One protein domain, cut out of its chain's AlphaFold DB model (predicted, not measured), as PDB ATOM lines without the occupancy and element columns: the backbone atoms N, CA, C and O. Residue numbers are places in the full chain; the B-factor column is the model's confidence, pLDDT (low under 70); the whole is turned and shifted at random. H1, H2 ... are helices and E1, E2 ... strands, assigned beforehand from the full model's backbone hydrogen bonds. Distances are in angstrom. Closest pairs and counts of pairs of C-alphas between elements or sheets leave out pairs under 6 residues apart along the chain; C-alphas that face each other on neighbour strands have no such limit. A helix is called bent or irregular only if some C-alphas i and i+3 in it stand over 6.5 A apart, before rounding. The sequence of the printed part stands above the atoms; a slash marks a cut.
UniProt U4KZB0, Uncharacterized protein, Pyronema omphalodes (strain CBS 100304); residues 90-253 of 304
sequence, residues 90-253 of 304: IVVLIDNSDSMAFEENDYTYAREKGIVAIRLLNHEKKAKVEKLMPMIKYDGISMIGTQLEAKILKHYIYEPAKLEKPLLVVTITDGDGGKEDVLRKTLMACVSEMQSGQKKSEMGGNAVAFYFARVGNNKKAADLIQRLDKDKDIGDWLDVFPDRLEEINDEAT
ATOM      1  N   ILE A  90      -4.767  23.430 -30.591       83.44
ATOM      2  CA  ILE A  90      -5.468  22.772 -29.486       83.44
ATOM      3  C   ILE A  90      -5.303  21.258 -29.628       83.44
ATOM      4  O   ILE A  90      -5.649  20.685 -30.664       83.44
ATOM      5  N   VAL A  91      -4.780  20.599 -28.600       82.75
ATOM      6  CA  VAL A  91      -4.682  19.138 -28.528       82.75
ATOM      7  C   VAL A  91      -5.466  18.659 -27.320       82.75
ATOM      8  O   VAL A  91      -5.190  19.079 -26.203       82.75
ATOM      9  N   VAL A  92      -6.429  17.770 -27.546       82.44
ATOM     10  CA  VAL A  92      -7.254  17.191 -26.482       82.44
ATOM     11  C   VAL A  92      -6.714  15.810 -26.113       82.44
ATOM     12  O   VAL A  92      -6.554  14.949 -26.981       82.44
ATOM     13  N   LEU A  93      -6.425  15.598 -24.834       82.31
ATOM     14  CA  LEU A  93      -6.039  14.330 -24.233       82.31
ATOM     15  C   LEU A  93      -7.204  13.825 -23.378       82.31
ATOM     16  O   LEU A  93      -7.566  14.457 -22.394       82.31
ATOM     17  N   ILE A  94      -7.804  12.706 -23.764       80.69
ATOM     18  CA  ILE A  94      -8.964  12.134 -23.077       80.69
ATOM     19  C   ILE A  94      -8.511  10.878 -22.330       80.69
ATOM     20  O   ILE A  94      -7.892   9.991 -22.934       80.69
ATOM     21  N   ASP A  95      -8.799  10.812 -21.031       74.50
ATOM     22  CA  ASP A  95      -8.646   9.590 -20.247       74.50
ATOM     23  C   ASP A  95      -9.612   8.515 -20.749       74.50
ATOM     24  O   ASP A  95     -10.768   8.771 -21.068       74.50
ATOM     25  N   ASN A  96      -9.111   7.296 -20.867       70.25
ATOM     26  CA  ASN A  96      -9.920   6.125 -21.154       70.25
ATOM     27  C   ASN A  96      -9.439   4.922 -20.337       70.25
ATOM     28  O   ASN A  96      -9.291   3.814 -20.855       70.25
ATOM     29  N   SER A  97      -9.116   5.174 -19.072       68.38
ATOM     30  CA  SER A  97      -8.953   4.189 -18.005       68.38
ATOM     31  C   SER A  97     -10.247   3.410 -17.756       68.38
ATOM     32  O   SER A  97     -11.317   3.789 -18.233       68.38
ATOM     33  N   ASP A  98     -10.156   2.316 -16.997       57.47
ATOM     34  CA  ASP A  98     -11.320   1.503 -16.609       57.47
ATOM     35  C   ASP A  98     -12.409   2.312 -15.884       57.47
ATOM     36  O   ASP A  98     -13.596   2.009 -16.010       57.47
ATOM     37  N   SER A  99     -12.025   3.340 -15.124       58.16
ATOM     38  CA  SER A  99     -12.960   4.142 -14.331       58.16
ATOM     39  C   SER A  99     -13.884   5.006 -15.199       58.16
ATOM     40  O   SER A  99     -15.055   5.161 -14.859       58.16
ATOM     41  N   MET A 100     -13.427   5.399 -16.392       63.12
ATOM     42  CA  MET A 100     -14.217   6.159 -17.368       63.12
ATOM     43  C   MET A 100     -15.300   5.311 -18.066       63.12
ATOM     44  O   MET A 100     -16.155   5.858 -18.760       63.12
ATOM     45  N   ALA A 101     -15.291   3.976 -17.919       52.94
ATOM     46  CA  ALA A 101     -16.206   3.073 -18.635       52.94
ATOM     47  C   ALA A 101     -17.686   3.255 -18.270       52.94
ATOM     48  O   ALA A 101     -18.565   2.909 -19.058       52.94
ATOM     49  N   PHE A 102     -17.955   3.761 -17.066       47.56
ATOM     50  CA  PHE A 102     -19.308   4.013 -16.569       47.56
ATOM     51  C   PHE A 102     -19.799   5.435 -16.878       47.56
ATOM     52  O   PHE A 102     -20.951   5.757 -16.593       47.56
ATOM     53  N   GLU A 103     -18.947   6.269 -17.475       52.66
ATOM     54  CA  GLU A 103     -19.198   7.681 -17.755       52.66
ATOM     55  C   GLU A 103     -19.371   7.861 -19.268       52.66
ATOM     56  O   GLU A 103     -18.511   8.381 -19.981       52.66
ATOM     57  N   GLU A 104     -20.489   7.337 -19.777       39.59
ATOM     58  CA  GLU A 104     -20.855   7.378 -21.195       39.59
ATOM     59  C   GLU A 104     -21.221   8.820 -21.597       39.59
ATOM     60  O   GLU A 104     -22.377   9.230 -21.558       39.59
ATOM     61  N   ASN A 105     -20.207   9.615 -21.943       44.69
ATOM     62  CA  ASN A 105     -20.366  11.003 -22.372       44.69
ATOM     63  C   ASN A 105     -20.240  11.139 -23.900       44.69
ATOM     64  O   ASN A 105     -19.335  10.595 -24.538       44.69
ATOM     65  N   ASP A 106     -21.146  11.915 -24.493       36.41
ATOM     66  CA  ASP A 106     -21.188  12.219 -25.923       36.41
ATOM     67  C   ASP A 106     -20.290  13.433 -26.241       36.41
ATOM     68  O   ASP A 106     -20.732  14.580 -26.233       36.41
ATOM     69  N   TYR A 107     -18.990  13.219 -26.499       44.34
ATOM     70  CA  TYR A 107     -18.059  14.332 -26.783       44.34
ATOM     71  C   TYR A 107     -18.089  14.805 -28.253       44.34
ATOM     72  O   TYR A 107     -17.052  15.082 -28.862       44.34
ATOM     73  N   THR A 108     -19.273  14.909 -28.854       35.72
ATOM     74  CA  THR A 108     -19.495  15.234 -30.277       35.72
ATOM     75  C   THR A 108     -19.101  16.656 -30.718       35.72
ATOM     76  O   THR A 108     -19.171  16.961 -31.908       35.72
ATOM     77  N   TYR A 109     -18.586  17.520 -29.836       40.72
ATOM     78  CA  TYR A 109     -18.405  18.956 -30.125       40.72
ATOM     79  C   TYR A 109     -17.069  19.400 -30.742       40.72
ATOM     80  O   TYR A 109     -16.846  20.587 -30.978       40.72
ATOM     81  N   ALA A 110     -16.166  18.487 -31.081       41.91
ATOM     82  CA  ALA A 110     -14.857  18.865 -31.610       41.91
ATOM     83  C   ALA A 110     -14.797  18.772 -33.149       41.91
ATOM     84  O   ALA A 110     -14.311  17.785 -33.710       41.91
ATOM     85  N   ARG A 111     -15.270  19.816 -33.857       39.22
ATOM     86  CA  ARG A 111     -15.192  19.902 -35.332       39.22
ATOM     87  C   ARG A 111     -14.181  20.923 -35.891       39.22
ATOM     88  O   ARG A 111     -14.251  22.129 -35.696       39.22
ATOM     89  N   GLU A 112     -13.256  20.355 -36.665       39.59
ATOM     90  CA  GLU A 112     -12.618  20.779 -37.928       39.59
ATOM     91  C   GLU A 112     -11.866  22.110 -38.128       39.59
ATOM     92  O   GLU A 112     -11.177  22.199 -39.145       39.59
ATOM     93  N   LYS A 113     -11.852  23.099 -37.222       44.00
ATOM     94  CA  LYS A 113     -11.042  24.330 -37.452       44.00
ATOM     95  C   LYS A 113     -10.340  24.923 -36.219       44.00
ATOM     96  O   LYS A 113     -10.178  26.136 -36.128       44.00
ATOM     97  N   GLY A 114      -9.871  24.087 -35.292       48.62
ATOM     98  CA  GLY A 114      -9.088  24.561 -34.134       48.62
ATOM     99  C   GLY A 114      -8.420  23.460 -33.309       48.62
ATOM    100  O   GLY A 114      -7.306  23.643 -32.820       48.62
ATOM    101  N   ILE A 115      -9.049  22.285 -33.225       56.41
ATOM    102  CA  ILE A 115      -8.474  21.105 -32.572       56.41
ATOM    103  C   ILE A 115      -7.591  20.357 -33.571       56.41
ATOM    104  O   ILE A 115      -8.063  19.778 -34.547       56.41
ATOM    105  N   VAL A 116      -6.288  20.392 -33.316       53.38
ATOM    106  CA  VAL A 116      -5.232  19.783 -34.134       53.38
ATOM    107  C   VAL A 116      -5.173  18.274 -33.926       53.38
ATOM    108  O   VAL A 116      -4.795  17.525 -34.829       53.38
ATOM    109  N   ALA A 117      -5.547  17.804 -32.737       55.28
ATOM    110  CA  ALA A 117      -5.541  16.390 -32.409       55.28
ATOM    111  C   ALA A 117      -6.436  16.069 -31.210       55.28
ATOM    112  O   ALA A 117      -6.478  16.827 -30.249       55.28
ATOM    113  N   ILE A 118      -7.046  14.882 -31.240       62.69
ATOM    114  CA  ILE A 118      -7.520  14.178 -30.044       62.69
ATOM    115  C   ILE A 118      -6.645  12.933 -29.840       62.69
ATOM    116  O   ILE A 118      -6.243  12.276 -30.813       62.69
ATOM    117  N   ARG A 119      -6.280  12.652 -28.589       62.97
ATOM    118  CA  ARG A 119      -5.479  11.500 -28.154       62.97
ATOM    119  C   ARG A 119      -6.166  10.835 -26.966       62.97
ATOM    120  O   ARG A 119      -6.676  11.524 -26.096       62.97
ATOM    121  N   LEU A 120      -6.132   9.508 -26.929       63.25
ATOM    122  CA  LEU A 120      -6.601   8.710 -25.794       63.25
ATOM    123  C   LEU A 120      -5.410   8.352 -24.899       63.25
ATOM    124  O   LEU A 120      -4.339   8.055 -25.439       63.25
ATOM    125  N   LEU A 121      -5.566   8.343 -23.572       63.19
ATOM    126  CA  LEU A 121      -4.477   7.998 -22.645       63.19
ATOM    127  C   LEU A 121      -3.968   6.569 -22.853       63.19
ATOM    128  O   LEU A 121      -2.764   6.374 -23.012       63.19
ATOM    129  N   ASN A 122      -4.852   5.585 -22.979       54.94
ATOM    130  CA  ASN A 122      -4.472   4.168 -23.000       54.94
ATOM    131  C   ASN A 122      -4.409   3.562 -24.408       54.94
ATOM    132  O   ASN A 122      -4.084   2.392 -24.570       54.94
ATOM    133  N   HIS A 123      -4.693   4.344 -25.457       58.06
ATOM    134  CA  HIS A 123      -4.764   3.842 -26.835       58.06
ATOM    135  C   HIS A 123      -4.036   4.753 -27.839       58.06
ATOM    136  O   HIS A 123      -4.010   5.971 -27.689       58.06
ATOM    137  N   GLU A 124      -3.445   4.172 -28.889       54.84
ATOM    138  CA  GLU A 124      -2.670   4.913 -29.911       54.84
ATOM    139  C   GLU A 124      -3.517   5.484 -31.065       54.84
ATOM    140  O   GLU A 124      -3.004   6.190 -31.940       54.84
ATOM    141  N   LYS A 125      -4.822   5.184 -31.108       53.78
ATOM    142  CA  LYS A 125      -5.674   5.530 -32.254       53.78
ATOM    143  C   LYS A 125      -5.840   7.048 -32.403       53.78
ATOM    144  O   LYS A 125      -6.255   7.740 -31.480       53.78
ATOM    145  N   LYS A 126      -5.581   7.542 -33.617       48.56
ATOM    146  CA  LYS A 126      -5.917   8.897 -34.080       48.56
ATOM    147  C   LYS A 126      -7.225   8.808 -34.879       48.56
ATOM    148  O   LYS A 126      -7.254   8.075 -35.865       48.56
ATOM    149  N   ALA A 127      -8.289   9.520 -34.507       42.09
ATOM    150  CA  ALA A 127      -9.497   9.591 -35.343       42.09
ATOM    151  C   ALA A 127     -10.217  10.942 -35.237       42.09
ATOM    152  O   ALA A 127      -9.967  11.721 -34.319       42.09
ATOM    153  N   LYS A 128     -11.127  11.200 -36.192       45.31
ATOM    154  CA  LYS A 128     -12.153  12.243 -36.053       45.31
ATOM    155  C   LYS A 128     -13.088  11.855 -34.903       45.31
ATOM    156  O   LYS A 128     -13.461  10.689 -34.796       45.31
ATOM    157  N   VAL A 129     -13.451  12.833 -34.085       45.94
ATOM    158  CA  VAL A 129     -14.103  12.678 -32.769       45.94
ATOM    159  C   VAL A 129     -15.380  11.840 -32.829       45.94
ATOM    160  O   VAL A 129     -15.517  10.880 -32.080       45.94
ATOM    161  N   GLU A 130     -16.216  12.086 -33.841       41.16
ATOM    162  CA  GLU A 130     -17.457  11.346 -34.139       41.16
ATOM    163  C   GLU A 130     -17.255   9.838 -34.378       41.16
ATOM    164  O   GLU A 130     -18.177   9.047 -34.212       41.16
ATOM    165  N   LYS A 131     -16.054   9.416 -34.791       46.19
ATOM    166  CA  LYS A 131     -15.712   8.002 -35.033       46.19
ATOM    167  C   LYS A 131     -14.899   7.385 -33.899       46.19
ATOM    168  O   LYS A 131     -14.645   6.183 -33.942       46.19
ATOM    169  N   LEU A 132     -14.444   8.194 -32.941       53.09
ATOM    170  CA  LEU A 132     -13.596   7.735 -31.847       53.09
ATOM    171  C   LEU A 132     -14.449   7.064 -30.764       53.09
ATOM    172  O   LEU A 132     -14.099   5.962 -30.357       53.09
ATOM    173  N   MET A 133     -15.589   7.666 -30.395       54.75
ATOM    174  CA  MET A 133     -16.418   7.254 -29.246       54.75
ATOM    175  C   MET A 133     -16.857   5.790 -29.242       54.75
ATOM    176  O   MET A 133     -16.526   5.093 -28.288       54.75
ATOM    177  N   PRO A 134     -17.473   5.244 -30.311       52.72
ATOM    178  CA  PRO A 134     -17.906   3.848 -30.287       52.72
ATOM    179  C   PRO A 134     -16.736   2.847 -30.350       52.72
ATOM    180  O   PRO A 134     -16.952   1.638 -30.354       52.72
ATOM    181  N   MET A 135     -15.489   3.325 -30.453       48.44
ATOM    182  CA  MET A 135     -14.280   2.504 -30.542       48.44
ATOM    183  C   MET A 135     -13.352   2.649 -29.331       48.44
ATOM    184  O   MET A 135     -12.284   2.017 -29.334       48.44
ATOM    185  N   ILE A 136     -13.709   3.482 -28.345       57.50
ATOM    186  CA  ILE A 136     -12.943   3.633 -27.107       57.50
ATOM    187  C   ILE A 136     -13.145   2.363 -26.286       57.50
ATOM    188  O   ILE A 136     -14.261   2.011 -25.921       57.50
ATOM    189  N   LYS A 137     -12.049   1.646 -26.024       57.62
ATOM    190  CA  LYS A 137     -12.022   0.670 -24.938       57.62
ATOM    191  C   LYS A 137     -11.492   1.387 -23.709       57.62
ATOM    192  O   LYS A 137     -10.453   2.046 -23.792       57.62
ATOM    193  N   TYR A 138     -12.227   1.261 -22.624       59.84
ATOM    194  CA  TYR A 138     -11.832   1.725 -21.310       59.84
ATOM    195  C   TYR A 138     -11.038   0.599 -20.651       59.84
ATOM    196  O   TYR A 138     -11.558  -0.508 -20.543       59.84
ATOM    197  N   ASP A 139      -9.753   0.841 -20.395       50.88
ATOM    198  CA  ASP A 139      -8.813  -0.145 -19.840       50.88
ATOM    199  C   ASP A 139      -7.597   0.583 -19.253       50.88
ATOM    200  O   ASP A 139      -7.126   1.566 -19.833       50.88
ATOM    201  N   GLY A 140      -7.055   0.092 -18.141       58.84
ATOM    202  CA  GLY A 140      -5.775   0.527 -17.586       58.84
ATOM    203  C   GLY A 140      -5.858   1.672 -16.572       58.84
ATOM    204  O   GLY A 140      -6.924   2.157 -16.206       58.84
ATOM    205  N   ILE A 141      -4.684   2.094 -16.088       61.31
ATOM    206  CA  ILE A 141      -4.520   3.114 -15.038       61.31
ATOM    207  C   ILE A 141      -4.323   4.491 -15.686       61.31
ATOM    208  O   ILE A 141      -3.604   4.604 -16.679       61.31
ATOM    209  N   SER A 142      -4.875   5.547 -15.086       67.19
ATOM    210  CA  SER A 142      -4.760   6.946 -15.529       67.19
ATOM    211  C   SER A 142      -3.331   7.502 -15.447       67.19
ATOM    212  O   SER A 142      -3.000   8.324 -14.599       67.19
ATOM    213  N   MET A 143      -2.434   7.074 -16.338       78.88
ATOM    214  CA  MET A 143      -1.039   7.534 -16.397       78.88
ATOM    215  C   MET A 143      -0.903   8.887 -17.117       78.88
ATOM    216  O   MET A 143      -0.163   9.003 -18.097       78.88
ATOM    217  N   ILE A 144      -1.610   9.916 -16.636       83.38
ATOM    218  CA  ILE A 144      -1.748  11.213 -17.323       83.38
ATOM    219  C   ILE A 144      -0.380  11.819 -17.651       83.38
ATOM    220  O   ILE A 144      -0.118  12.125 -18.809       83.38
ATOM    221  N   GLY A 145       0.520  11.936 -16.666       85.50
ATOM    222  CA  GLY A 145       1.840  12.546 -16.876       85.50
ATOM    223  C   GLY A 145       2.678  11.818 -17.931       85.50
ATOM    224  O   GLY A 145       3.161  12.426 -18.881       85.50
ATOM    225  N   THR A 146       2.776  10.491 -17.829       86.38
ATOM    226  CA  THR A 146       3.547   9.678 -18.783       86.38
ATOM    227  C   THR A 146       2.988   9.763 -20.203       86.38
ATOM    228  O   THR A 146       3.748   9.850 -21.165       86.38
ATOM    229  N   GLN A 147       1.664   9.740 -20.354       84.88
ATOM    230  CA  GLN A 147       1.026   9.793 -21.670       84.88
ATOM    231  C   GLN A 147       1.043  11.204 -22.261       84.88
ATOM    232  O   GLN A 147       1.251  11.345 -23.465       84.88
ATOM    233  N   LEU A 148       0.894  12.240 -21.432       88.50
ATOM    234  CA  LEU A 148       1.093  13.634 -21.824       88.50
ATOM    235  C   LEU A 148       2.491  13.822 -22.422       88.50
ATOM    236  O   LEU A 148       2.630  14.357 -23.524       88.50
ATOM    237  N   GLU A 149       3.519  13.314 -21.741       88.00
ATOM    238  CA  GLU A 149       4.890  13.350 -22.238       88.00
ATOM    239  C   GLU A 149       5.036  12.593 -23.563       88.00
ATOM    240  O   GLU A 149       5.442  13.172 -24.573       88.00
ATOM    241  N   ALA A 150       4.664  11.313 -23.585       83.88
ATOM    242  CA  ALA A 150       4.915  10.432 -24.720       83.88
ATOM    243  C   ALA A 150       4.123  10.810 -25.983       83.88
ATOM    244  O   ALA A 150       4.650  10.686 -27.086       83.88
ATOM    245  N   LYS A 151       2.865  11.250 -25.837       79.81
ATOM    246  CA  LYS A 151       1.931  11.451 -26.962       79.81
ATOM    247  C   LYS A 151       1.814  12.895 -27.424       79.81
ATOM    248  O   LYS A 151       1.292  13.129 -28.519       79.81
ATOM    249  N   ILE A 152       2.237  13.847 -26.596       84.88
ATOM    250  CA  ILE A 152       2.093  15.274 -26.878       84.88
ATOM    251  C   ILE A 152       3.447  15.963 -26.740       84.88
ATOM    252  O   ILE A 152       4.023  16.358 -27.754       84.88
ATOM    253  N   LEU A 153       3.989  16.084 -25.526       86.38
ATOM    254  CA  LEU A 153       5.157  16.942 -25.289       86.38
ATOM    255  C   LEU A 153       6.372  16.500 -26.099       86.38
ATOM    256  O   LEU A 153       7.051  17.338 -26.689       86.38
ATOM    257  N   LYS A 154       6.604  15.192 -26.225       83.94
ATOM    258  CA  LYS A 154       7.689  14.669 -27.050       83.94
ATOM    259  C   LYS A 154       7.612  15.167 -28.491       83.94
ATOM    260  O   LYS A 154       8.619  15.626 -29.009       83.94
ATOM    261  N   HIS A 155       6.435  15.147 -29.103       78.38
ATOM    262  CA  HIS A 155       6.260  15.474 -30.520       78.38
ATOM    263  C   HIS A 155       6.170  16.970 -30.817       78.38
ATOM    264  O   HIS A 155       6.556  17.401 -31.901       78.38
ATOM    265  N   TYR A 156       5.623  17.747 -29.884       78.19
ATOM    266  CA  TYR A 156       5.352  19.169 -30.098       78.19
ATOM    267  C   TYR A 156       6.362  20.088 -29.408       78.19
ATOM    268  O   TYR A 156       6.543  21.214 -29.855       78.19
ATOM    269  N   ILE A 157       7.000  19.629 -28.327       79.19
ATOM    270  CA  ILE A 157       7.882  20.450 -27.489       79.19
ATOM    271  C   ILE A 157       9.323  19.945 -27.522       79.19
ATOM    272  O   ILE A 157      10.238  20.756 -27.655       79.19
ATOM    273  N   TYR A 158       9.566  18.638 -27.365       78.94
ATOM    274  CA  TYR A 158      10.929  18.108 -27.206       78.94
ATOM    275  C   TYR A 158      11.621  17.783 -28.530       78.94
ATOM    276  O   TYR A 158      12.797  18.115 -28.689       78.94
ATOM    277  N   GLU A 159      10.909  17.180 -29.479       72.25
ATOM    278  CA  GLU A 159      11.387  16.943 -30.841       72.25
ATOM    279  C   GLU A 159      11.481  18.274 -31.621       72.25
ATOM    280  O   GLU A 159      10.720  19.201 -31.351       72.25
ATOM    281  N   PRO A 160      12.415  18.407 -32.584       53.38
ATOM    282  CA  PRO A 160      12.805  19.680 -33.212       53.38
ATOM    283  C   PRO A 160      11.761  20.288 -34.173       53.38
ATOM    284  O   PRO A 160      12.111  21.031 -35.092       53.38
ATOM    285  N   ALA A 161      10.477  19.981 -34.003       56.38
ATOM    286  CA  ALA A 161       9.426  20.615 -34.777       56.38
ATOM    287  C   ALA A 161       9.309  22.090 -34.366       56.38
ATOM    288  O   ALA A 161       9.026  22.412 -33.213       56.38
ATOM    289  N   LYS A 162       9.500  23.008 -35.320       65.31
ATOM    290  CA  LYS A 162       9.129  24.409 -35.117       65.31
ATOM    291  C   LYS A 162       7.612  24.484 -35.042       65.31
ATOM    292  O   LYS A 162       6.937  24.304 -36.054       65.31
ATOM    293  N   LEU A 163       7.081  24.745 -33.853       72.06
ATOM    294  CA  LEU A 163       5.672  25.076 -33.704       72.06
ATOM    295  C   LEU A 163       5.366  26.347 -34.510       72.06
ATOM    296  O   LEU A 163       6.050  27.359 -34.364       72.06
ATOM    297  N   GLU A 164       4.337  26.305 -35.361       77.50
ATOM    298  CA  GLU A 164       3.827  27.493 -36.070       77.50
ATOM    299  C   GLU A 164       2.750  28.244 -35.286       77.50
ATOM    300  O   GLU A 164       2.407  29.362 -35.678       77.50
ATOM    301  N   LYS A 165       2.234  27.633 -34.204       82.88
ATOM    302  CA  LYS A 165       1.356  28.190 -33.160       82.88
ATOM    303  C   LYS A 165       1.722  27.617 -31.781       82.88
ATOM    304  O   LYS A 165       2.102  26.446 -31.736       82.88
ATOM    305  N   PRO A 166       1.588  28.373 -30.673       85.75
ATOM    306  CA  PRO A 166       1.661  27.817 -29.325       85.75
ATOM    307  C   PRO A 166       0.654  26.683 -29.132       85.75
ATOM    308  O   PRO A 166      -0.386  26.637 -29.792       85.75
ATOM    309  N   LEU A 167       0.952  25.777 -28.213       86.25
ATOM    310  CA  LEU A 167       0.160  24.591 -27.936       86.25
ATOM    311  C   LEU A 167      -0.765  24.826 -26.733       86.25
ATOM    312  O   LEU A 167      -0.296  25.175 -25.657       86.25
ATOM    313  N   LEU A 168      -2.063  24.585 -26.896       88.69
ATOM    314  CA  LEU A 168      -3.017  24.456 -25.796       88.69
ATOM    315  C   LEU A 168      -3.357  22.973 -25.629       88.69
ATOM    316  O   LEU A 168      -3.927  22.361 -26.534       88.69
ATOM    317  N   VAL A 169      -2.997  22.386 -24.491       89.69
ATOM    318  CA  VAL A 169      -3.286  20.983 -24.180       89.69
ATOM    319  C   VAL A 169      -4.466  20.904 -23.224       89.69
ATOM    320  O   VAL A 169      -4.337  21.283 -22.068       89.69
ATOM    321  N   VAL A 170      -5.593  20.376 -23.691       87.88
ATOM    322  CA  VAL A 170      -6.802  20.162 -22.884       87.88
ATOM    323  C   VAL A 170      -6.843  18.706 -22.447       87.88
ATOM    324  O   VAL A 170      -6.914  17.821 -23.292       87.88
ATOM    325  N   THR A 171      -6.798  18.439 -21.149       88.75
ATOM    326  CA  THR A 171      -6.869  17.088 -20.585       88.75
ATOM    327  C   THR A 171      -8.212  16.886 -19.897       88.75
ATOM    328  O   THR A 171      -8.556  17.657 -19.009       88.75
ATOM    329  N   ILE A 172      -8.955  15.851 -20.291       85.56
ATOM    330  CA  ILE A 172     -10.216  15.442 -19.656       85.56
ATOM    331  C   ILE A 172      -9.979  14.113 -18.943       85.56
ATOM    332  O   ILE A 172      -9.504  13.172 -19.581       85.56
ATOM    333  N   THR A 173     -10.272  14.036 -17.644       84.00
ATOM    334  CA  THR A 173      -9.916  12.875 -16.812       84.00
ATOM    335  C   THR A 173     -10.863  12.669 -15.627       84.00
ATOM    336  O   THR A 173     -11.266  13.637 -14.996       84.00
ATOM    337  N   ASP A 174     -11.147  11.421 -15.261       78.38
ATOM    338  CA  ASP A 174     -11.710  11.033 -13.953       78.38
ATOM    339  C   ASP A 174     -10.633  10.489 -12.989       78.38
ATOM    340  O   ASP A 174     -10.887  10.202 -11.815       78.38
ATOM    341  N   GLY A 175      -9.414  10.304 -13.498       72.75
ATOM    342  CA  GLY A 175      -8.305   9.671 -12.804       72.75
ATOM    343  C   GLY A 175      -7.504  10.592 -11.889       72.75
ATOM    344  O   GLY A 175      -7.367  11.794 -12.115       72.75
ATOM    345  N   ASP A 176      -6.870   9.994 -10.882       72.44
ATOM    346  CA  ASP A 176      -6.002  10.658  -9.901       72.44
ATOM    347  C   ASP A 176      -4.573  10.935 -10.410       72.44
ATOM    348  O   ASP A 176      -3.648  11.137  -9.622       72.44
ATOM    349  N   GLY A 177      -4.371  10.932 -11.732       64.56
ATOM    350  CA  GLY A 177      -3.061  11.124 -12.361       64.56
ATOM    351  C   GLY A 177      -2.124   9.915 -12.296       64.56
ATOM    352  O   GLY A 177      -1.010   9.991 -12.835       64.56
ATOM    353  N   GLY A 178      -2.558   8.800 -11.695       72.19
ATOM    354  CA  GLY A 178      -1.822   7.543 -11.651       72.19
ATOM    355  C   GLY A 178      -0.768   7.540 -10.547       72.19
ATOM    356  O   GLY A 178      -1.083   7.579  -9.362       72.19
ATOM    357  N   LYS A 179       0.518   7.445 -10.907       72.38
ATOM    358  CA  LYS A 179       1.598   7.512  -9.906       72.38
ATOM    359  C   LYS A 179       1.740   8.941  -9.383       72.38
ATOM    360  O   LYS A 179       1.911   9.869 -10.176       72.38
ATOM    361  N   GLU A 180       1.761   9.078  -8.058       73.31
ATOM    362  CA  GLU A 180       1.905  10.361  -7.369       73.31
ATOM    363  C   GLU A 180       3.095  11.174  -7.922       73.31
ATOM    364  O   GLU A 180       4.165  10.639  -8.229       73.31
ATOM    365  N   ASP A 181       2.869  12.475  -8.108       82.06
ATOM    366  CA  ASP A 181       3.794  13.481  -8.649       82.06
ATOM    367  C   ASP A 181       4.267  13.338 -10.101       82.06
ATOM    368  O   ASP A 181       4.920  14.261 -10.598       82.06
ATOM    369  N   VAL A 182       3.973  12.252 -10.823       88.25
ATOM    370  CA  VAL A 182       4.470  12.098 -12.207       88.25
ATOM    371  C   VAL A 182       3.940  13.208 -13.112       88.25
ATOM    372  O   VAL A 182       4.716  13.804 -13.860       88.25
ATOM    373  N   LEU A 183       2.651  13.544 -13.013       90.62
ATOM    374  CA  LEU A 183       2.054  14.640 -13.780       90.62
ATOM    375  C   LEU A 183       2.706  15.990 -13.454       90.62
ATOM    376  O   LEU A 183       3.187  16.666 -14.361       90.62
ATOM    377  N   ARG A 184       2.816  16.342 -12.166       92.25
ATOM    378  CA  ARG A 184       3.470  17.583 -11.721       92.25
ATOM    379  C   ARG A 184       4.908  17.683 -12.236       92.25
ATOM    380  O   ARG A 184       5.297  18.713 -12.775       92.25
ATOM    381  N   LYS A 185       5.698  16.609 -12.107       93.06
ATOM    382  CA  LYS A 185       7.091  16.553 -12.590       93.06
ATOM    383  C   LYS A 185       7.176  16.732 -14.104       93.06
ATOM    384  O   LYS A 185       8.045  17.459 -14.573       93.06
ATOM    385  N   THR A 186       6.260  16.112 -14.846       93.38
ATOM    386  CA  THR A 186       6.172  16.245 -16.308       93.38
ATOM    387  C   THR A 186       5.900  17.698 -16.709       93.38
ATOM    388  O   THR A 186       6.610  18.256 -17.546       93.38
ATOM    389  N   LEU A 187       4.918  18.341 -16.067       93.06
ATOM    390  CA  LEU A 187       4.585  19.748 -16.299       93.06
ATOM    391  C   LEU A 187       5.762  20.662 -15.943       93.06
ATOM    392  O   LEU A 187       6.163  21.493 -16.755       93.06
ATOM    393  N   MET A 188       6.381  20.457 -14.778       92.81
ATOM    394  CA  MET A 188       7.532  21.240 -14.325       92.81
ATOM    395  C   MET A 188       8.729  21.112 -15.278       92.81
ATOM    396  O   MET A 188       9.385  22.112 -15.574       92.81
ATOM    397  N   ALA A 189       9.003  19.910 -15.795       91.25
ATOM    398  CA  ALA A 189      10.051  19.688 -16.788       91.25
ATOM    399  C   ALA A 189       9.748  20.425 -18.102       91.25
ATOM    400  O   ALA A 189      10.627  21.087 -18.651       91.25
ATOM    401  N   CYS A 190       8.498  20.375 -18.575       89.69
ATOM    402  CA  CYS A 190       8.055  21.122 -19.752       89.69
ATOM    403  C   CYS A 190       8.209  22.637 -19.567       89.69
ATOM    404  O   CYS A 190       8.820  23.296 -20.405       89.69
ATOM    405  N   VAL A 191       7.705  23.192 -18.463       88.06
ATOM    406  CA  VAL A 191       7.818  24.626 -18.151       88.06
ATOM    407  C   VAL A 191       9.286  25.044 -18.054       88.06
ATOM    408  O   VAL A 191       9.688  26.048 -18.643       88.06
ATOM    409  N   SER A 192      10.121  24.244 -17.389       87.38
ATOM    410  CA  SER A 192      11.556  24.520 -17.263       87.38
ATOM    411  C   SER A 192      12.253  24.546 -18.625       87.38
ATOM    412  O   SER A 192      13.022  25.468 -18.899       87.38
ATOM    413  N   GLU A 193      11.960  23.589 -19.507       84.44
ATOM    414  CA  GLU A 193      12.480  23.543 -20.883       84.44
ATOM    415  C   GLU A 193      12.077  24.801 -21.675       84.44
ATOM    416  O   GLU A 193      12.911  25.431 -22.335       84.44
ATOM    417  N   MET A 194      10.817  25.228 -21.545       80.62
ATOM    418  CA  MET A 194      10.304  26.438 -22.191       80.62
ATOM    419  C   MET A 194      10.972  27.723 -21.675       80.62
ATOM    420  O   MET A 194      11.157  28.692 -22.418       80.62
ATOM    421  N   GLN A 195      11.386  27.734 -20.407       78.44
ATOM    422  CA  GLN A 195      11.992  28.897 -19.765       78.44
ATOM    423  C   GLN A 195      13.522  28.991 -19.918       78.44
ATOM    424  O   GLN A 195      14.054  30.113 -19.855       78.44
ATOM    425  N   SER A 196      14.233  27.868 -20.105       70.88
ATOM    426  CA  SER A 196      15.686  27.768 -19.855       70.88
ATOM    427  C   SER A 196      16.609  27.493 -21.060       70.88
ATOM    428  O   SER A 196      17.820  27.438 -20.868       70.88
ATOM    429  N   GLY A 197      16.121  27.414 -22.305       61.88
ATOM    430  CA  GLY A 197      16.963  27.020 -23.455       61.88
ATOM    431  C   GLY A 197      16.932  27.927 -24.695       61.88
ATOM    432  O   GLY A 197      16.330  29.001 -24.702       61.88
ATOM    433  N   GLN A 198      17.535  27.442 -25.793       58.56
ATOM    434  CA  GLN A 198      17.423  28.025 -27.145       58.56
ATOM    435  C   GLN A 198      15.955  28.142 -27.602       58.56
ATOM    436  O   GLN A 198      15.589  29.108 -28.273       58.56
ATOM    437  N   LYS A 199      15.078  27.239 -27.142       60.38
ATOM    438  CA  LYS A 199      13.629  27.276 -27.408       60.38
ATOM    439  C   LYS A 199      12.947  28.548 -26.913       60.38
ATOM    440  O   LYS A 199      12.036  29.031 -27.578       60.38
ATOM    441  N   LYS A 200      13.445  29.168 -25.835       61.28
ATOM    442  CA  LYS A 200      12.968  30.477 -25.352       61.28
ATOM    443  C   LYS A 200      13.057  31.563 -26.428       61.28
ATOM    444  O   LYS A 200      12.265  32.501 -26.396       61.28
ATOM    445  N   SER A 201      14.034  31.458 -27.336       54.06
ATOM    446  CA  SER A 201      14.219  32.391 -28.457       54.06
ATOM    447  C   SER A 201      13.456  32.006 -29.725       54.06
ATOM    448  O   SER A 201      13.179  32.885 -30.530       54.06
ATOM    449  N   GLU A 202      13.086  30.731 -29.896       60.66
ATOM    450  CA  GLU A 202      12.411  30.243 -31.109       60.66
ATOM    451  C   GLU A 202      10.885  30.142 -30.967       60.66
ATOM    452  O   GLU A 202      10.168  30.407 -31.928       60.66
ATOM    453  N   MET A 203      10.381  29.778 -29.782       62.97
ATOM    454  CA  MET A 203       8.949  29.562 -29.518       62.97
ATOM    455  C   MET A 203       8.370  30.538 -28.478       62.97
ATOM    456  O   MET A 203       7.163  30.562 -28.254       62.97
ATOM    457  N   GLY A 204       9.213  31.376 -27.864       66.38
ATOM    458  CA  GLY A 204       8.830  32.223 -26.735       66.38
ATOM    459  C   GLY A 204       8.691  31.420 -25.436       66.38
ATOM    460  O   GLY A 204       8.637  30.195 -25.447       66.38
ATOM    461  N   GLY A 205       8.669  32.116 -24.295       66.69
ATOM    462  CA  GLY A 205       8.464  31.476 -22.991       66.69
ATOM    463  C   GLY A 205       7.132  30.730 -22.970       66.69
ATOM    464  O   GLY A 205       7.113  29.525 -22.781       66.69
ATOM    465  N   ASN A 206       6.032  31.409 -23.285       72.44
ATOM    466  CA  ASN A 206       4.679  30.869 -23.131       72.44
ATOM    467  C   ASN A 206       4.174  30.083 -24.359       72.44
ATOM    468  O   ASN A 206       3.049  30.294 -24.809       72.44
ATOM    469  N   ALA A 207       4.995  29.203 -24.940       78.06
ATOM    470  CA  ALA A 207       4.589  28.429 -26.123       78.06
ATOM    471  C   ALA A 207       3.647  27.254 -25.814       78.06
ATOM    472  O   ALA A 207       3.211  26.567 -26.736       78.06
ATOM    473  N   VAL A 208       3.356  27.002 -24.538       86.00
ATOM    474  CA  VAL A 208       2.451  25.946 -24.093       86.00
ATOM    475  C   VAL A 208       1.537  26.469 -22.991       86.00
ATOM    476  O   VAL A 208       1.964  27.264 -22.158       86.00
ATOM    477  N   ALA A 209       0.290  26.019 -23.008       89.44
ATOM    478  CA  ALA A 209      -0.703  26.203 -21.964       89.44
ATOM    479  C   ALA A 209      -1.410  24.864 -21.728       89.44
ATOM    480  O   ALA A 209      -1.624  24.101 -22.677       89.44
ATOM    481  N   PHE A 210      -1.768  24.575 -20.483       91.50
ATOM    482  CA  PHE A 210      -2.471  23.353 -20.113       91.50
ATOM    483  C   PHE A 210      -3.852  23.679 -19.557       91.50
ATOM    484  O   PHE A 210      -4.054  24.684 -18.895       91.50
ATOM    485  N   TYR A 211      -4.815  22.820 -19.822       90.88
ATOM    486  CA  TYR A 211      -6.144  22.920 -19.255       90.88
ATOM    487  C   TYR A 211      -6.549  21.550 -18.744       90.88
ATOM    488  O   TYR A 211      -6.358  20.564 -19.460       90.88
ATOM    489  N   PHE A 212      -7.098  21.471 -17.538       90.25
ATOM    490  CA  PHE A 212      -7.589  20.215 -16.978       90.25
ATOM    491  C   PHE A 212      -9.071  20.324 -16.652       90.25
ATOM    492  O   PHE A 212      -9.492  21.183 -15.889       90.25
ATOM    493  N   ALA A 213      -9.861  19.412 -17.194       87.81
ATOM    494  CA  ALA A 213     -11.254  19.247 -16.829       87.81
ATOM    495  C   ALA A 213     -11.463  17.854 -16.251       87.81
ATOM    496  O   ALA A 213     -10.848  16.882 -16.707       87.81
ATOM    497  N   ARG A 214     -12.347  17.758 -15.259       86.44
ATOM    498  CA  ARG A 214     -12.730  16.473 -14.686       86.44
ATOM    499  C   ARG A 214     -14.085  16.008 -15.183       86.44
ATOM    500  O   ARG A 214     -14.989  16.815 -15.401       86.44
ATOM    501  N   VAL A 215     -14.200  14.697 -15.297       82.00
ATOM    502  CA  VAL A 215     -15.477  13.991 -15.285       82.00
ATOM    503  C   VAL A 215     -15.493  13.065 -14.074       82.00
ATOM    504  O   VAL A 215     -14.437  12.759 -13.510       82.00
ATOM    505  N   GLY A 216     -16.674  12.709 -13.599       77.94
ATOM    506  CA  GLY A 216     -16.808  11.722 -12.547       77.94
ATOM    507  C   GLY A 216     -16.613  12.241 -11.132       77.94
ATOM    508  O   GLY A 216     -16.199  13.372 -10.854       77.94
ATOM    509  N   ASN A 217     -16.928  11.377 -10.169       79.56
ATOM    510  CA  ASN A 217     -16.997  11.727  -8.746       79.56
ATOM    511  C   ASN A 217     -15.708  11.427  -7.955       79.56
ATOM    512  O   ASN A 217     -15.716  11.442  -6.718       79.56
ATOM    513  N   ASN A 218     -14.595  11.162  -8.644       83.19
ATOM    514  CA  ASN A 218     -13.334  10.820  -8.002       83.19
ATOM    515  C   ASN A 218     -12.738  12.021  -7.249       83.19
ATOM    516  O   ASN A 218     -12.162  12.941  -7.832       83.19
ATOM    517  N   LYS A 219     -12.806  11.976  -5.914       84.94
ATOM    518  CA  LYS A 219     -12.255  13.027  -5.042       84.94
ATOM    519  C   LYS A 219     -10.754  13.240  -5.234       84.94
ATOM    520  O   LYS A 219     -10.300  14.374  -5.204       84.94
ATOM    521  N   LYS A 220      -9.986  12.177  -5.491       83.88
ATOM    522  CA  LYS A 220      -8.536  12.300  -5.705       83.88
ATOM    523  C   LYS A 220      -8.205  13.021  -7.009       83.88
ATOM    524  O   LYS A 220      -7.204  13.728  -7.062       83.88
ATOM    525  N   ALA A 221      -9.033  12.854  -8.041       82.31
ATOM    526  CA  ALA A 221      -8.898  13.601  -9.287       82.31
ATOM    527  C   ALA A 221      -9.175  15.094  -9.059       82.31
ATOM    528  O   ALA A 221      -8.384  15.931  -9.489       82.31
ATOM    529  N   ALA A 222     -10.230  15.421  -8.301       85.31
ATOM    530  CA  ALA A 222     -10.535  16.798  -7.905       85.31
ATOM    531  C   ALA A 222      -9.386  17.437  -7.096       85.31
ATOM    532  O   ALA A 222      -8.903  18.514  -7.449       85.31
ATOM    533  N   ASP A 223      -8.877  16.739  -6.077       87.62
ATOM    534  CA  ASP A 223      -7.752  17.208  -5.257       87.62
ATOM    535  C   ASP A 223      -6.461  17.361  -6.074       87.62
ATOM    536  O   ASP A 223      -5.631  18.228  -5.797       87.62
ATOM    537  N   LEU A 224      -6.237  16.500  -7.071       86.31
ATOM    538  CA  LEU A 224      -5.083  16.604  -7.956       86.31
ATOM    539  C   LEU A 224      -5.141  17.885  -8.785       86.31
ATOM    540  O   LEU A 224      -4.182  18.655  -8.738       86.31
ATOM    541  N   ILE A 225      -6.222  18.108  -9.537       87.56
ATOM    542  CA  ILE A 225      -6.296  19.259 -10.445       87.56
ATOM    543  C   ILE A 225      -6.257  20.573  -9.658       87.56
ATOM    544  O   ILE A 225      -5.493  21.464 -10.012       87.56
ATOM    545  N   GLN A 226      -6.934  20.647  -8.505       87.88
ATOM    546  CA  GLN A 226      -6.909  21.846  -7.666       87.88
ATOM    547  C   GLN A 226      -5.518  22.134  -7.076       87.88
ATOM    548  O   GLN A 226      -5.144  23.292  -6.881       87.88
ATOM    549  N   ARG A 227      -4.722  21.098  -6.776       90.06
ATOM    550  CA  ARG A 227      -3.326  21.287  -6.343       90.06
ATOM    551  C   ARG A 227      -2.420  21.763  -7.472       90.06
ATOM    552  O   ARG A 227      -1.487  22.503  -7.184       90.06
ATOM    553  N   LEU A 228      -2.651  21.311  -8.707       89.75
ATOM    554  CA  LEU A 228      -1.878  21.759  -9.869       89.75
ATOM    555  C   LEU A 228      -2.131  23.238 -10.157       89.75
ATOM    556  O   LEU A 228      -1.179  23.965 -10.419       89.75
ATOM    557  N   ASP A 229      -3.389  23.659 -10.057       89.50
ATOM    558  CA  ASP A 229      -3.829  25.042 -10.259       89.50
ATOM    559  C   ASP A 229      -3.135  26.017  -9.295       89.50
ATOM    560  O   ASP A 229      -2.531  27.011  -9.684       89.50
ATOM    561  N   LYS A 230      -3.077  25.639  -8.014       90.38
ATOM    562  CA  LYS A 230      -2.447  26.429  -6.944       90.38
ATOM    563  C   LYS A 230      -0.928  26.258  -6.851       90.38
ATOM    564  O   LYS A 230      -0.308  26.750  -5.901       90.38
ATOM    565  N   ASP A 231      -0.307  25.514  -7.764       92.06
ATOM    566  CA  ASP A 231       1.125  25.250  -7.699       92.06
ATOM    567  C   ASP A 231       1.926  26.495  -8.100       92.06
ATOM    568  O   ASP A 231       1.844  26.982  -9.222       92.06
ATOM    569  N   LYS A 232       2.776  26.984  -7.197       91.06
ATOM    570  CA  LYS A 232       3.572  28.204  -7.409       91.06
ATOM    571  C   LYS A 232       4.547  28.151  -8.595       91.06
ATOM    572  O   LYS A 232       5.030  29.197  -9.015       91.06
ATOM    573  N   ASP A 233       4.922  26.958  -9.059       89.19
ATOM    574  CA  ASP A 233       5.928  26.776 -10.109       89.19
ATOM    575  C   ASP A 233       5.284  26.552 -11.491       89.19
ATOM    576  O   ASP A 233       5.911  26.858 -12.508       89.19
ATOM    577  N   ILE A 234       4.058  26.010 -11.544       90.06
ATOM    578  CA  ILE A 234       3.384  25.626 -12.801       90.06
ATOM    579  C   ILE A 234       1.966  26.193 -12.971       90.06
ATOM    580  O   ILE A 234       1.462  26.136 -14.089       90.06
ATOM    581  N   GLY A 235       1.355  26.758 -11.927       88.44
ATOM    582  CA  GLY A 235      -0.019  27.277 -11.934       88.44
ATOM    583  C   GLY A 235      -0.248  28.322 -13.024       88.44
ATOM    584  O   GLY A 235      -1.162  28.180 -13.815       88.44
ATOM    585  N   ASP A 236       0.686  29.260 -13.219       85.75
ATOM    586  CA  ASP A 236       0.604  30.285 -14.283       85.75
ATOM    587  C   ASP A 236       0.527  29.724 -15.728       85.75
ATOM    588  O   ASP A 236       0.309  30.472 -16.688       85.75
ATOM    589  N   TRP A 237       0.786  28.426 -15.915       87.56
ATOM    590  CA  TRP A 237       0.810  27.740 -17.212       87.56
ATOM    591  C   TRP A 237      -0.408  26.862 -17.445       87.56
ATOM    592  O   TRP A 237      -0.525  26.269 -18.524       87.56
ATOM    593  N   LEU A 238      -1.275  26.733 -16.445       90.31
ATOM    594  CA  LEU A 238      -2.426  25.862 -16.503       90.31
ATOM    595  C   LEU A 238      -3.661  26.516 -15.887       90.31
ATOM    596  O   LEU A 238      -3.554  27.522 -15.209       90.31
ATOM    597  N   ASP A 239      -4.824  25.962 -16.185       90.12
ATOM    598  CA  ASP A 239      -6.086  26.293 -15.521       90.12
ATOM    599  C   ASP A 239      -6.908  25.006 -15.418       90.12
ATOM    600  O   ASP A 239      -6.623  24.000 -16.094       90.12
ATOM    601  N   VAL A 240      -7.919  25.026 -14.561       88.69
ATOM    602  CA  VAL A 240      -8.786  23.893 -14.285       88.69
ATOM    603  C   VAL A 240     -10.256  24.271 -14.402       88.69
ATOM    604  O   VAL A 240     -10.682  25.377 -14.079       88.69
ATOM    605  N   PHE A 241     -11.073  23.321 -14.847       85.88
ATOM    606  CA  PHE A 241     -12.516  23.448 -14.699       85.88
ATOM    607  C   PHE A 241     -12.906  23.003 -13.281       85.88
ATOM    608  O   PHE A 241     -12.621  21.853 -12.925       85.88
ATOM    609  N   PRO A 242     -13.527  23.868 -12.457       77.06
ATOM    610  CA  PRO A 242     -13.827  23.532 -11.063       77.06
ATOM    611  C   PRO A 242     -14.908  22.445 -10.949       77.06
ATOM    612  O   PRO A 242     -14.834  21.548 -10.096       77.06
ATOM    613  N   ASP A 243     -15.890  22.488 -11.844       80.88
ATOM    614  CA  ASP A 243     -17.034  21.585 -11.844       80.88
ATOM    615  C   ASP A 243     -16.772  20.310 -12.650       80.88
ATOM    616  O   ASP A 243     -15.696  20.096 -13.216       80.88
ATOM    617  N   ARG A 244     -17.751  19.406 -12.649       80.88
ATOM    618  CA  ARG A 244     -17.722  18.209 -13.491       80.88
ATOM    619  C   ARG A 244     -18.312  18.533 -14.850       80.88
ATOM    620  O   ARG A 244     -19.366  19.163 -14.924       80.88
ATOM    621  N   LEU A 245     -17.651  18.096 -15.918       77.69
ATOM    622  CA  LEU A 245     -18.111  18.416 -17.267       77.69
ATOM    623  C   LEU A 245     -19.523  17.881 -17.553       77.69
ATOM    624  O   LEU A 245     -20.301  18.540 -18.232       77.69
ATOM    625  N   GLU A 246     -19.868  16.710 -17.021       72.62
ATOM    626  CA  GLU A 246     -21.173  16.072 -17.219       72.62
ATOM    627  C   GLU A 246     -22.327  16.763 -16.476       72.62
ATOM    628  O   GLU A 246     -23.494  16.492 -16.754       72.62
ATOM    629  N   GLU A 247     -22.024  17.659 -15.535       72.31
ATOM    630  CA  GLU A 247     -23.037  18.437 -14.811       72.31
ATOM    631  C   GLU A 247     -23.430  19.719 -15.547       72.31
ATOM    632  O   GLU A 247     -24.415  20.365 -15.188       72.31
ATOM    633  N   ILE A 248     -22.699  20.076 -16.605       71.06
ATOM    634  CA  ILE A 248     -23.032  21.205 -17.464       71.06
ATOM    635  C   ILE A 248     -24.157  20.782 -18.407       71.06
ATOM    636  O   ILE A 248     -23.940  20.038 -19.363       71.06
ATOM    637  N   ASN A 249     -25.361  21.301 -18.192       68.69
ATOM    638  CA  ASN A 249     -26.485  21.062 -19.099       68.69
ATOM    639  C   ASN A 249     -27.372  22.292 -19.334       68.69
ATOM    640  O   ASN A 249     -28.463  22.166 -19.892       68.69
ATOM    641  N   ASP A 250     -26.908  23.474 -18.931       76.38
ATOM    642  CA  ASP A 250     -27.683  24.703 -19.027       76.38
ATOM    643  C   ASP A 250     -27.257  25.557 -20.232       76.38
ATOM    644  O   ASP A 250     -26.164  26.128 -20.289       76.38
ATOM    645  N   GLU A 251     -28.164  25.678 -21.202       73.06
ATOM    646  CA  GLU A 251     -27.996  26.531 -22.381       73.06
ATOM    647  C   GLU A 251     -27.779  28.007 -22.022       73.06
ATOM    648  O   GLU A 251     -27.104  28.719 -22.770       73.06
ATOM    649  N   ALA A 252     -28.309  28.481 -20.887       77.12
ATOM    650  CA  ALA A 252     -28.151  29.869 -20.463       77.12
ATOM    651  C   ALA A 252     -26.709  30.188 -20.040       77.12
ATOM    652  O   ALA A 252     -26.236  31.302 -20.266       77.12
ATOM    653  N   THR A 253     -25.990  29.211 -19.478       80.44
ATOM    654  CA  THR A 253     -24.611  29.374 -18.983       80.44
ATOM    655  C   THR A 253     -23.555  28.823 -19.940       80.44
ATOM    656  O   THR A 253     -22.358  28.975 -19.692       80.44
TER     657      THR A 253
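AT A GLANCE: This is residues 90 to 253 of the 304 residues of an uncharacterized protein of Pyronema omphalodes (strain CBS 100304) (UniProt U4KZB0). A twisted sheet of five parallel strands has helices H3 and H6 over one of its faces, with H4 running alongside H3 between the two. H1 and H2 are small pieces near the sheet's margin, H5 sits far out beyond H4, and the tail, residues 248 to 253, sticks out. The 164 printed residues include six named helices and five named strands, in the order E1 H1 E2 H2 H3 E3 H4 H5 E4 H6 E5, with the sheet order E2 E1 E3 E4 E5. The class is mixed, helices and strands; the whole is compact, with a radius of gyration of the C-alphas of 15.6 A and spans of 45 by 37 by 33 A.

IN THESE COORDINATES: The strands are E2, residues 115 to 120; E1, residues 90 to 94, beginning at C-alpha 90 (-5.468, 22.772, -29.486); E3, residues 167 to 173, 19.0 A long; E4, residues 208 to 214, 20.2 A; and E5, residues 238 to 244, 17.4 A, ending at C-alpha 244 (-17.722, 18.209, -13.491). The helices are H3, residues 144 to 158, 17.5 A; H4, residues 182 to 196, 20.7 A; H6, residues 219 to 229, 15.6 A; and the short H1, residues 98 to 102, H2, residues 129 to 135, and H5, residues 199 to 202. H1, H2 and H3 are only just irregular: C-alphas 99 and 102 are 6.7 A apart, 131 and 134 6.7 A, 151 and 154 6.6 A.

HOW THE PARTS SIT: In the sheet, these backbone pairs of neighbour strands are within hydrogen-bond range: N 116 and O 90 for E2 and E1, 2.7 A; N 93 and O 170 for E1 and E3, 2.7 A; N 171 and O 211 for E3 and E4, 2.7 A; and N 241 and O 212 for E4 and E5, 2.9 A. E1 H1 E2, E3 H4 H5 E4 and E4 H6 E5 are strand-helix-strand units, parallel neighbours with helices between; E2 H2 H3 E3 is a split one, with E1 between its strands; each crossover is right-handed. H3 and H6 on the same face make two layers with the sheet: H3 over E1 and E3 at a height of 9.4 A, H6 over E4 and E5 at 8.8 A, both along the strands. The closest C-alphas of H6 and E5 are Asp 229 and Asp 239, 5.9 A. H4 touches H3, the closest C-alphas being Gly 145 and Leu 183, 3.7 A, at a shallow tilt of 20 degrees, the same way. H4 and H2 only graze the sheet; H1 and H5 are not on it. Every O i to N i+4 pair is within range in H4 and H6, but 8 of 11 in H3, 0 of 1 in H1 and 0 of 3 in H2, where O i to N i+3 gives 1 of 2 and 2 of 4; H5 is too short for such a pair.

THE WHOLE: The C-alphas farthest apart, Gln 198 and Ala 252, are 46.1 A apart. The printed part has no cut, and its long link is H1 to E2, 12 residues. The mean pLDDT of the printed part is 72.7, with 60 residues under 70, among them 97 to 142 and 197 to 205.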